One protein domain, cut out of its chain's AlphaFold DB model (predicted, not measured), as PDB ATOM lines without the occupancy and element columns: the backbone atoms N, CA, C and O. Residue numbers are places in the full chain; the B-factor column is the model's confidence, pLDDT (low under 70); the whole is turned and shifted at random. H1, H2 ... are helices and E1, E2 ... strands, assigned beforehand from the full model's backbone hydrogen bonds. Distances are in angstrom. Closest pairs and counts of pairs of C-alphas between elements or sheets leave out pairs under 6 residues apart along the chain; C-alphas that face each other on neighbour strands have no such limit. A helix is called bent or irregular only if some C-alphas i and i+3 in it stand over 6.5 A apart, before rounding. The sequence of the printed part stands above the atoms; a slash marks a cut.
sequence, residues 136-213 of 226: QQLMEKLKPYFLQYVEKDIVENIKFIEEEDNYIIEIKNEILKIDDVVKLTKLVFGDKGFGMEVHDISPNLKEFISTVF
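Overview. This is residues 136 to 213 of the 226 residues of an uncharacterized protein of Clostridia bacterium (UniProt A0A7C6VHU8). Picture a small curtain of three antiparallel strands, E1, E2 and E3, with helices over one face and the other face bare. H1 runs along the edge strand E1, H4 crosses over E2 and E3, H3 sits over the sheet near the start of E2 and the end of E3, and the short H2 only grazes the sheet near the end of E2; no two helices clearly touch. The printed part has 78 residues, with four named helices and three named strands in the order H1 H2 E1 E2 E3 H3 H4, and its class is mixed, helices and strands. The sheet's order is E1 - E2 - E3. The whole is compact, with a radius of gyration of the C-alphas of 11.8 A, and rounded, with spans of 28 by 25 by 24 A.

Along the chain. Find C-alpha 136 at (28.479, -48.958, 4.107); from there H1 runs through residues 136 to 146, 14.4 A from first to last C-alpha. H1 is irregular: C-alphas 141 and 144 are 7.1 A apart. Next comes H2, residues 152 to 157, 8.6 A long. Then read three strands in turn: E1, residues 159 to 163, 12.9 A; E2, residues 166 to 171, 16.4 A, beginning with C-alpha 166 at (21.940, -57.691, 2.006); and E3, residues 174 to 178, 13.5 A. H3 follows at residues 181 to 189, 11.9 A long. H4, residues 203 to 212, covers 14.5 A and ends with C-alpha 212 at (20.005, -38.133, -3.973).

Arrangement. Begin with the sheet, a meander in which each strand is the antiparallel neighbour of the one before. E1 and E2 form a hairpin at 163 degrees between their directions; look for N 161 and O 168 at 3.0 A and N 168 and O 161 at 2.8 A, both within hydrogen-bond range. E2 and E3 form a second hairpin at 160 degrees, with N 169 and O 176 at 2.9 A within range. E1 and E3 are edge strands and E2 is the inner one. H1, H3 and H4 on one face of this sheet make two layers, helices over strands. H1 has a height over the sheet of 9.6 A and lies over E1, along the strands at 17 degrees on the local plane; its closest C-alphas to E1 are those of Gln 136 and Phe 160, 5.3 A apart. H4 is on the same face as H1, at a height of 10.2 A, over E2 and only just over E3, where 3 of its C-alphas fall. It runs only just across the strands, at 60.3 degrees to E2 on the local plane; its closest C-alphas to E2 are those of Leu 205 and Ile 171, 6.6 A apart. H3 is on the sheet, and its closest C-alphas to E3 are those of Leu 184 and Ile 178, 6.5 A apart. H2 only grazes the sheet with residues 154 to 157; Asn 157 and Ile 171 have its closest C-alphas to E2, 6.4 A apart. H1 and H2 are close but not clearly touching, with the C-alphas of Lys 143 and Val 155 closest at 6.5 A. H1 and H4 are also close but not clearly touching, about perpendicular at 79 degrees, with the C-alphas of Phe 146 and Val 212 closest at 6.2 A. H1 and H3 are apart, and H3 and H4 only just so, their closest C-alphas at 8.3 A. In H2, H3 and H4 every O i to N i+4 pair is within hydrogen-bond range; in H1 it is 5 of 7.

Size, cuts and confidence. The two C-alphas farthest apart are those of Gln 148 and Glu 164, 30.9 A. The printed part has no cut. The link from H3 to H4, residues 190 to 202, is long; the other links are tight. Look there for low confidence: residues 191 to 200 are under 70, while the mean pLDDT of the printed part is 86.8.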
ATOM      1  N   GLN A 136      28.576 -49.764   2.895       96.06
ATOM      2  CA  GLN A 136      28.479 -48.958   4.107       96.06
ATOM      3  C   GLN A 136      29.473 -47.788   4.084       96.06
ATOM      4  O   GLN A 136      29.088 -46.633   4.270       96.06
ATOM      5  N   GLN A 137      30.747 -48.046   3.778       96.69
ATOM      6  CA  GLN A 137      31.765 -46.995   3.731       96.69
ATOM      7  C   GLN A 137      31.509 -45.993   2.598       96.69
ATOM      8  O   GLN A 137      31.778 -44.800   2.774       96.69
ATOM      9  N   LEU A 138      31.019 -46.449   1.440       96.00
ATOM     10  CA  LEU A 138      30.650 -45.557   0.343       96.00
ATOM     11  C   LEU A 138      29.548 -44.590   0.788       96.00
ATOM     12  O   LEU A 138      29.710 -43.382   0.632       96.00
ATOM     13  N   MET A 139      28.467 -45.103   1.377       97.06
ATOM     14  CA  MET A 139      27.328 -44.284   1.793       97.06
ATOM     15  C   MET A 139      27.678 -43.309   2.919       97.06
ATOM     16  O   MET A 139      27.301 -42.139   2.855       97.06
ATOM     17  N   GLU A 140      28.481 -43.732   3.898       97.25
ATOM     18  CA  GLU A 140      28.967 -42.839   4.958       97.25
ATOM     19  C   GLU A 140      29.820 -41.690   4.394       97.25
ATOM     20  O   GLU A 140      29.646 -40.531   4.778       97.25
ATOM     21  N   LYS A 141      30.685 -41.967   3.409       97.00
ATOM     22  CA  LYS A 141      31.471 -40.929   2.716       97.00
ATOM     23  C   LYS A 141      30.618 -39.992   1.858       97.00
ATOM     24  O   LYS A 141      31.070 -38.890   1.548       97.00
ATOM     25  N   LEU A 142      29.411 -40.407   1.479       97.06
ATOM     26  CA  LEU A 142      28.471 -39.609   0.692       97.06
ATOM     27  C   LEU A 142      27.541 -38.737   1.544       97.06
ATOM     28  O   LEU A 142      26.874 -37.869   0.985       97.06
ATOM     29  N   LYS A 143      27.531 -38.859   2.878       97.00
ATOM     30  CA  LYS A 143      26.719 -37.982   3.747       97.00
ATOM     31  C   LYS A 143      26.906 -36.478   3.476       97.00
ATOM     32  O   LYS A 143      25.895 -35.784   3.371       97.00
ATOM     33  N   PRO A 144      28.130 -35.946   3.258       97.00
ATOM     34  CA  PRO A 144      28.308 -34.542   2.870       97.00
ATOM     35  C   PRO A 144      27.662 -34.165   1.527       97.00
ATOM     36  O   PRO A 144      27.316 -33.006   1.317       97.00
ATOM     37  N   TYR A 145      27.507 -35.120   0.607       95.75
ATOM     38  CA  TYR A 145      26.744 -34.923  -0.625       95.75
ATOM     39  C   TYR A 145      25.236 -34.928  -0.341       95.75
ATOM     40  O   TYR A 145      24.538 -34.030  -0.800       95.75
ATOM     41  N   PHE A 146      24.737 -35.857   0.479       96.88
ATOM     42  CA  PHE A 146      23.314 -35.916   0.843       96.88
ATOM     43  C   PHE A 146      22.830 -34.640   1.547       96.88
ATOM     44  O   PHE A 146      21.753 -34.144   1.228       96.88
ATOM     45  N   LEU A 147      23.658 -34.045   2.416       97.38
ATOM     46  CA  LEU A 147      23.369 -32.773   3.098       97.38
ATOM     47  C   LEU A 147      23.148 -31.575   2.155       97.38
ATOM     48  O   LEU A 147      22.660 -30.542   2.600       97.38
ATOM     49  N   GLN A 148      23.522 -31.678   0.877       96.12
ATOM     50  CA  GLN A 148      23.275 -30.615  -0.105       96.12
ATOM     51  C   GLN A 148      21.829 -30.605  -0.617       96.12
ATOM     52  O   GLN A 148      21.399 -29.592  -1.163       96.12
ATOM     53  N   TYR A 149      21.092 -31.708  -0.449       95.44
ATOM     54  CA  TYR A 149      19.753 -31.892  -1.020       95.44
ATOM     55  C   TYR A 149      18.706 -32.347  -0.001       95.44
ATOM     56  O   TYR A 149      17.513 -32.257  -0.274       95.44
ATOM     57  N   VAL A 150      19.138 -32.854   1.155       96.00
ATOM     58  CA  VAL A 150      18.277 -33.451   2.176       96.00
ATOM     59  C   VAL A 150      18.531 -32.778   3.521       96.00
ATOM     60  O   VAL A 150      19.675 -32.490   3.878       96.00
ATOM     61  N   GLU A 151      17.455 -32.570   4.281       95.12
ATOM     62  CA  GLU A 151      17.502 -32.007   5.628       95.12
ATOM     63  C   GLU A 151      18.477 -32.753   6.544       95.12
ATOM     64  O   GLU A 151      18.531 -33.988   6.585       95.12
ATOM     65  N   LYS A 152      19.220 -31.977   7.339       95.56
ATOM     66  CA  LYS A 152      20.296 -32.482   8.198       95.56
ATOM     67  C   LYS A 152      19.829 -33.593   9.146       95.56
ATOM     68  O   LYS A 152      20.522 -34.597   9.275       95.56
ATOM     69  N   ASP A 153      18.648 -33.440   9.746       93.69
ATOM     70  CA  ASP A 153      18.057 -34.439  10.650       93.69
ATOM     71  C   ASP A 153      17.892 -35.810   9.974       93.69
ATOM     72  O   ASP A 153      18.157 -36.841  10.584       93.69
ATOM     73  N   ILE A 154      17.509 -35.849   8.696       93.50
ATOM     74  CA  ILE A 154      17.344 -37.112   7.966       93.50
ATOM     75  C   ILE A 154      18.715 -37.754   7.717       93.50
ATOM     76  O   ILE A 154      18.885 -38.947   7.954       93.50
ATOM     77  N   VAL A 155      19.709 -36.969   7.285       95.25
ATOM     78  CA  VAL A 155      21.058 -37.476   6.963       95.25
ATOM     79  C   VAL A 155      21.838 -37.919   8.207       95.25
ATOM     80  O   VAL A 155      22.675 -38.817   8.125       95.25
ATOM     81  N   GLU A 156      21.589 -37.316   9.368       92.75
ATOM     82  CA  GLU A 156      22.210 -37.748  10.627       92.75
ATOM     83  C   GLU A 156      21.573 -39.029  11.183       92.75
ATOM     84  O   GLU A 156      22.266 -39.826  11.814       92.75
ATOM     85  N   ASN A 157      20.284 -39.260  10.909       93.06
ATOM     86  CA  ASN A 157      19.545 -40.425  11.401       93.06
ATOM     87  C   ASN A 157      19.475 -41.603  10.413       93.06
ATOM     88  O   ASN A 157      19.015 -42.679  10.798       93.06
ATOM     89  N   ILE A 158      19.910 -41.431   9.161       96.00
ATOM     90  CA  ILE A 158      19.986 -42.532   8.194       96.00
ATOM     91  C   ILE A 158      21.114 -43.499   8.560       96.00
ATOM     92  O   ILE A 158      22.245 -43.091   8.855       96.00
ATOM     93  N   LYS A 159      20.815 -44.796   8.502       96.38
ATOM     94  CA  LYS A 159      21.801 -45.861   8.693       96.38
ATOM     95  C   LYS A 159      21.975 -46.654   7.411       96.38
ATOM     96  O   LYS A 159      21.005 -46.971   6.723       96.38
ATOM     97  N   PHE A 160      23.224 -47.005   7.145       96.88
ATOM     98  CA  PHE A 160      23.617 -47.900   6.068       96.88
ATOM     99  C   PHE A 160      24.267 -49.129   6.686       96.88
ATOM    100  O   PHE A 160      25.216 -49.000   7.460       96.88
ATOM    101  N   ILE A 161      23.740 -50.308   6.371       95.62
ATOM    102  CA  ILE A 161      24.213 -51.576   6.932       95.62
ATOM    103  C   ILE A 161      24.484 -52.535   5.774       95.62
ATOM    104  O   ILE A 161      23.721 -52.591   4.809       95.62
ATOM    105  N   GLU A 162      25.593 -53.258   5.868       94.31
ATOM    106  CA  GLU A 162      25.993 -54.306   4.932       94.31
ATOM    107  C   GLU A 162      26.056 -55.629   5.708       94.31
ATOM    108  O   GLU A 162      26.835 -55.771   6.650       94.31
ATOM    109  N   GLU A 163      25.184 -56.564   5.343       91.38
ATOM    110  CA  GLU A 163      25.133 -57.947   5.833       91.38
ATOM    111  C   GLU A 163      25.547 -58.890   4.686       91.38
ATOM    112  O   GLU A 163      25.562 -58.455   3.536       91.38
ATOM    113  N   GLU A 164      25.871 -60.165   4.964       83.31
ATOM    114  CA  GLU A 164      26.485 -61.096   3.984       83.31
ATOM    115  C   GLU A 164      25.840 -61.068   2.586       83.31
ATOM    116  O   GLU A 164      26.562 -61.004   1.594       83.31
ATOM    117  N   ASP A 165      24.506 -61.022   2.515       83.44
ATOM    118  CA  ASP A 165      23.753 -61.009   1.254       83.44
ATOM    119  C   ASP A 165      22.813 -59.799   1.106       83.44
ATOM    120  O   ASP A 165      21.962 -59.779   0.219       83.44
ATOM    121  N   ASN A 166      22.905 -58.793   1.986       90.94
ATOM    122  CA  ASN A 166      21.940 -57.691   2.006       90.94
ATOM    123  C   ASN A 166      22.585 -56.324   2.239       90.94
ATOM    124  O   ASN A 166      23.435 -56.138   3.106       90.94
ATOM    125  N   TYR A 167      22.070 -55.330   1.522       93.94
ATOM    126  CA  TYR A 167      22.368 -53.917   1.718       93.94
ATOM    127  C   TYR A 167      21.124 -53.220   2.246       93.94
ATOM    128  O   TYR A 167      20.049 -53.311   1.648       93.94
ATOM    129  N   ILE A 168      21.262 -52.532   3.372       94.75
ATOM    130  CA  ILE A 168      20.131 -51.983   4.112       94.75
ATOM    131  C   ILE A 168      20.273 -50.467   4.228       94.75
ATOM    132  O   ILE A 168      21.324 -49.961   4.626       94.75
ATOM    133  N   ILE A 169      19.192 -49.754   3.905       95.19
ATOM    134  CA  ILE A 169      19.021 -48.319   4.159       95.19
ATOM    135  C   ILE A 169      17.872 -48.159   5.157       95.19
ATOM    136  O   ILE A 169      16.754 -48.587   4.875       95.19
ATOM    137  N   GLU A 170      18.137 -47.544   6.308       95.06
ATOM    138  CA  GLU A 170      17.148 -47.346   7.376       95.06
ATOM    139  C   GLU A 170      16.979 -45.856   7.705       95.06
ATOM    140  O   GLU A 170      17.965 -45.173   7.982       95.06
ATOM    141  N   ILE A 171      15.734 -45.359   7.724       93.25
ATOM    142  CA  ILE A 171      15.366 -43.997   8.158       93.25
ATOM    143  C   ILE A 171      14.159 -44.086   9.097       93.25
ATOM    144  O   ILE A 171      13.088 -44.497   8.671       93.25
ATOM    145  N   LYS A 172      14.276 -43.659  10.362       84.81
ATOM    146  CA  LYS A 172      13.130 -43.555  11.306       84.81
ATOM    147  C   LYS A 172      12.232 -44.818  11.343       84.81
ATOM    148  O   LYS A 172      11.009 -44.707  11.364       84.81
ATOM    149  N   ASN A 173      12.845 -46.009  11.390       83.31
ATOM    150  CA  ASN A 173      12.217 -47.349  11.352       83.31
ATOM    151  C   ASN A 173      11.671 -47.811   9.990       83.31
ATOM    152  O   ASN A 173      11.179 -48.934   9.878       83.31
ATOM    153  N   GLU A 174      11.769 -46.989   8.952       91.81
ATOM    154  CA  GLU A 174      11.582 -47.432   7.577       91.81
ATOM    155  C   GLU A 174      12.843 -48.147   7.100       91.81
ATOM    156  O   GLU A 174      13.941 -47.622   7.276       91.81
ATOM    157  N   ILE A 175      12.697 -49.328   6.496       92.31
ATOM    158  CA  ILE A 175      13.819 -50.171   6.069       92.31
ATOM    159  C   ILE A 175      13.652 -50.534   4.596       92.31
ATOM    160  O   ILE A 175      12.655 -51.144   4.213       92.31
ATOM    161  N   LEU A 176      14.672 -50.239   3.794       91.50
ATOM    162  CA  LEU A 176      14.847 -50.799   2.459       91.50
ATOM    163  C   LEU A 176      15.959 -51.842   2.507       91.50
ATOM    164  O   LEU A 176      17.086 -51.518   2.882       91.50
ATOM    165  N   LYS A 177      15.648 -53.071   2.093       92.19
ATOM    166  CA  LYS A 177      16.627 -54.145   1.899       92.19
ATOM    167  C   LYS A 177      16.845 -54.392   0.412       92.19
ATOM    168  O   LYS A 177      15.886 -54.443  -0.354       92.19
ATOM    169  N   ILE A 178      18.101 -54.556   0.023       91.44
ATOM    170  CA  ILE A 178      18.526 -54.850  -1.343       91.44
ATOM    171  C   ILE A 178      19.389 -56.107  -1.282       91.44
ATOM    172  O   ILE A 178      20.430 -56.107  -0.638       91.44
ATOM    173  N   ASP A 179      18.956 -57.157  -1.964       90.00
ATOM    174  CA  ASP A 179      19.519 -58.516  -1.931       90.00
ATOM    175  C   ASP A 179      20.518 -58.800  -3.069       90.00
ATOM    176  O   ASP A 179      20.943 -59.930  -3.285       90.00
ATOM    177  N   ASP A 180      20.862 -57.781  -3.861       87.75
ATOM    178  CA  ASP A 180      21.690 -57.930  -5.056       87.75
ATOM    179  C   ASP A 180      22.574 -56.698  -5.282       87.75
ATOM    180  O   ASP A 180      22.108 -55.556  -5.368       87.75
ATOM    181  N   VAL A 181      23.877 -56.938  -5.446       88.06
ATOM    182  CA  VAL A 181      24.879 -55.903  -5.730       88.06
ATOM    183  C   VAL A 181      24.624 -55.196  -7.065       88.06
ATOM    184  O   VAL A 181      24.965 -54.018  -7.217       88.06
ATOM    185  N   VAL A 182      24.013 -55.877  -8.042       86.56
ATOM    186  CA  VAL A 182      23.660 -55.272  -9.334       86.56
ATOM    187  C   VAL A 182      22.504 -54.295  -9.151       86.56
ATOM    188  O   VAL A 182      22.605 -53.164  -9.634       86.56
ATOM    189  N   LYS A 183      21.450 -54.674  -8.412       87.62
ATOM    190  CA  LYS A 183      20.385 -53.740  -8.008       87.62
ATOM    191  C   LYS A 183      20.986 -52.545  -7.273       87.62
ATOM    192  O   LYS A 183      20.787 -51.416  -7.721       87.62
ATOM    193  N   LEU A 184      21.784 -52.772  -6.225       89.69
ATOM    194  CA  LEU A 184      22.434 -51.698  -5.466       89.69
ATOM    195  C   LEU A 184      23.219 -50.747  -6.381       89.69
ATOM    196  O   LEU A 184      23.071 -49.531  -6.301       89.69
ATOM    197  N   THR A 185      24.047 -51.286  -7.273       88.81
ATOM    198  CA  THR A 185      24.863 -50.463  -8.176       88.81
ATOM    199  C   THR A 185      23.984 -49.620  -9.106       88.81
ATOM    200  O   THR A 185      24.282 -48.445  -9.325       88.81
ATOM    201  N   LYS A 186      22.876 -50.178  -9.610       86.06
ATOM    202  CA  LYS A 186      21.898 -49.448 -10.434       86.06
ATOM    203  C   LYS A 186      21.145 -48.369  -9.658       86.06
ATOM    204  O   LYS A 186      20.864 -47.327 -10.240       86.06
ATOM    205  N   LEU A 187      20.850 -48.578  -8.371       88.44
ATOM    206  CA  LEU A 187      20.303 -47.527  -7.502       88.44
ATOM    207  C   LEU A 187      21.259 -46.338  -7.453       88.44
ATOM    208  O   LEU A 187      20.877 -45.207  -7.727       88.44
ATOM    209  N   VAL A 188      22.520 -46.625  -7.130       90.06
ATOM    210  CA  VAL A 188      23.511 -45.602  -6.799       90.06
ATOM    211  C   VAL A 188      24.008 -44.864  -8.039       90.06
ATOM    212  O   VAL A 188      24.167 -43.652  -7.979       90.06
ATOM    213  N   PHE A 189      24.250 -45.553  -9.157       86.56
ATOM    214  CA  PHE A 189      24.881 -44.968 -10.352       86.56
ATOM    215  C   PHE A 189      24.003 -44.985 -11.611       86.56
ATOM    216  O   PHE A 189      24.387 -44.410 -12.628       86.56
ATOM    217  N   GLY A 190      22.816 -45.591 -11.539       76.50
ATOM    218  CA  GLY A 190      21.781 -45.490 -12.565       76.50
ATOM    219  C   GLY A 190      21.485 -46.770 -13.356       76.50
ATOM    220  O   GLY A 190      22.371 -47.487 -13.814       76.50
ATOM    221  N   ASP A 191      20.185 -47.002 -13.528       64.00
ATOM    222  CA  ASP A 191      19.407 -47.061 -14.778       64.00
ATOM    223  C   ASP A 191      18.055 -46.391 -14.420       64.00
ATOM    224  O   ASP A 191      17.665 -46.425 -13.248       64.00
ATOM    225  N   LYS A 192      17.330 -45.744 -15.349       45.56
ATOM    226  CA  LYS A 192      15.953 -45.278 -15.059       45.56
ATOM    227  C   LYS A 192      15.062 -46.520 -14.974       45.56
ATOM    228  O   LYS A 192      14.406 -46.889 -15.938       45.56
ATOM    229  N   GLY A 193      15.094 -47.176 -13.824       47.31
ATOM    230  CA  GLY A 193      14.562 -48.518 -13.653       47.31
ATOM    231  C   GLY A 193      15.426 -49.315 -12.693       47.31
ATOM    232  O   GLY A 193      15.851 -50.427 -13.005       47.31
ATOM    233  N   PHE A 194      15.684 -48.764 -11.504       50.38
ATOM    234  CA  PHE A 194      15.822 -49.633 -10.345       50.38
ATOM    235  C   PHE A 194      14.537 -50.468 -10.331       50.38
ATOM    236  O   PHE A 194      13.464 -49.938 -10.072       50.38
ATOM    237  N   GLY A 195      14.620 -51.725 -10.774       47.66
ATOM    238  CA  GLY A 195      13.478 -52.617 -10.994       47.66
ATOM    239  C   GLY A 195      12.781 -53.053  -9.705       47.66
ATOM    240  O   GLY A 195      12.174 -54.115  -9.680       47.66
ATOM    241  N   MET A 196      12.914 -52.272  -8.632       52.62
ATOM    242  CA  MET A 196      11.993 -52.330  -7.514       52.62
ATOM    243  C   MET A 196      10.799 -51.467  -7.878       52.62
ATOM    244  O   MET A 196      10.946 -50.283  -8.195       52.62
ATOM    245  N   GLU A 197       9.612 -52.059  -7.844       54.25
ATOM    246  CA  GLU A 197       8.402 -51.267  -7.909       54.25
ATOM    247  C   GLU A 197       8.436 -50.267  -6.750       54.25
ATOM    248  O   GLU A 197       8.547 -50.620  -5.579       54.25
ATOM    249  N   VAL A 198       8.373 -48.980  -7.085       53.22
ATOM    250  CA  VAL A 198       8.456 -47.851  -6.141       53.22
ATOM    251  C   VAL A 198       7.328 -47.893  -5.086       53.22
ATOM    252  O   VAL A 198       7.308 -47.095  -4.150       53.22
ATOM    253  N   HIS A 199       6.381 -48.814  -5.241       53.88
ATOM    254  CA  HIS A 199       5.270 -49.081  -4.338       53.88
ATOM    255  C   HIS A 199       5.686 -49.815  -3.051       53.88
ATOM    256  O   HIS A 199       4.989 -49.666  -2.053       53.88
ATOM    257  N   ASP A 200       6.835 -50.502  -3.038       66.62
ATOM    258  CA  ASP A 200       7.337 -51.238  -1.862       66.62
ATOM    259  C   ASP A 200       8.231 -50.388  -0.943       66.62
ATOM    260  O   ASP A 200       8.742 -50.866   0.071       66.62
ATOM    261  N   ILE A 201       8.450 -49.120  -1.301       79.81
ATOM    262  CA  ILE A 201       9.307 -48.200  -0.556       79.81
ATOM    263  C   ILE A 201       8.422 -47.226   0.212       79.81
ATOM    264  O   ILE A 201       7.586 -46.517  -0.355       79.81
ATOM    265  N   SER A 202       8.636 -47.170   1.517       84.81
ATOM    266  CA  SER A 202       7.961 -46.234   2.403       84.81
ATOM    267  C   SER A 202       8.302 -44.767   2.072       84.81
ATOM    268  O   SER A 202       9.328 -44.487   1.443       84.81
ATOM    269  N   PRO A 203       7.437 -43.804   2.447       86.00
ATOM    270  CA  PRO A 203       7.512 -42.439   1.928       86.00
ATOM    271  C   PRO A 203       8.841 -41.716   2.178       86.00
ATOM    272  O   PRO A 203       9.358 -41.108   1.240       86.00
ATOM    273  N   ASN A 204       9.421 -41.809   3.382       87.44
ATOM    274  CA  ASN A 204      10.659 -41.087   3.703       87.44
ATOM    275  C   ASN A 204      11.852 -41.664   2.932       87.44
ATOM    276  O   ASN A 204      12.671 -40.919   2.391       87.44
ATOM    277  N   LEU A 205      11.936 -42.995   2.833       90.00
ATOM    278  CA  LEU A 205      12.958 -43.657   2.018       90.00
ATOM    279  C   LEU A 205      12.812 -43.318   0.535       90.00
ATOM    280  O   LEU A 205      13.810 -43.054  -0.137       90.00
ATOM    281  N   LYS A 206      11.580 -43.292   0.023       88.12
ATOM    282  CA  LYS A 206      11.302 -42.945  -1.372       88.12
ATOM    283  C   LYS A 206      11.742 -41.520  -1.688       88.12
ATOM    284  O   LYS A 206      12.409 -41.306  -2.700       88.12
ATOM    285  N   GLU A 207      11.386 -40.568  -0.831       89.00
ATOM    286  CA  GLU A 207      11.785 -39.169  -0.972       89.00
ATOM    287  C   GLU A 207      13.311 -39.033  -0.960       89.00
ATOM    288  O   GLU A 207      13.876 -38.495  -1.916       89.00
ATOM    289  N   PHE A 208      13.983 -39.618   0.041       92.50
ATOM    290  CA  PHE A 208      15.444 -39.620   0.137       92.50
ATOM    291  C   PHE A 208      16.093 -40.170  -1.139       92.50
ATOM    292  O   PHE A 208      16.897 -39.486  -1.776       92.50
ATOM    293  N   ILE A 209      15.699 -41.376  -1.559       91.38
ATOM    294  CA  ILE A 209      16.258 -42.062  -2.729       91.38
ATOM    295  C   ILE A 209      16.047 -41.252  -4.007       91.38
ATOM    296  O   ILE A 209      16.998 -41.061  -4.758       91.38
ATOM    297  N   SER A 210      14.833 -40.751  -4.250       87.69
ATOM    298  CA  SER A 210      14.538 -39.970  -5.460       87.69
ATOM    299  C   SER A 210      15.259 -38.623  -5.513       87.69
ATOM    300  O   SER A 210      15.392 -38.047  -6.590       87.69
ATOM    301  N   THR A 211      15.710 -38.131  -4.358       90.75
ATOM    302  CA  THR A 211      16.399 -36.847  -4.233       90.75
ATOM    303  C   THR A 211      17.893 -36.990  -4.501       90.75
ATOM    304  O   THR A 211      18.474 -36.172  -5.210       90.75
ATOM    305  N   VAL A 212      18.536 -38.019  -3.936       91.81
ATOM    306  CA  VAL A 212      20.005 -38.133  -3.973       91.81
ATOM    307  C   VAL A 212      20.528 -39.087  -5.041       91.81
ATOM    308  O   VAL A 212      21.701 -38.979  -5.412       91.81
ATOM    309  N   PHE A 213      19.692 -40.006  -5.530       91.00
ATOM    310  CA  PHE A 213      20.071 -41.007  -6.520       91.00
ATOM    311  C   PHE A 213      19.346 -40.818  -7.865       91.00
ATOM    312  O   PHE A 213      18.196 -40.381  -7.899       91.00
TER     313      PHE A 213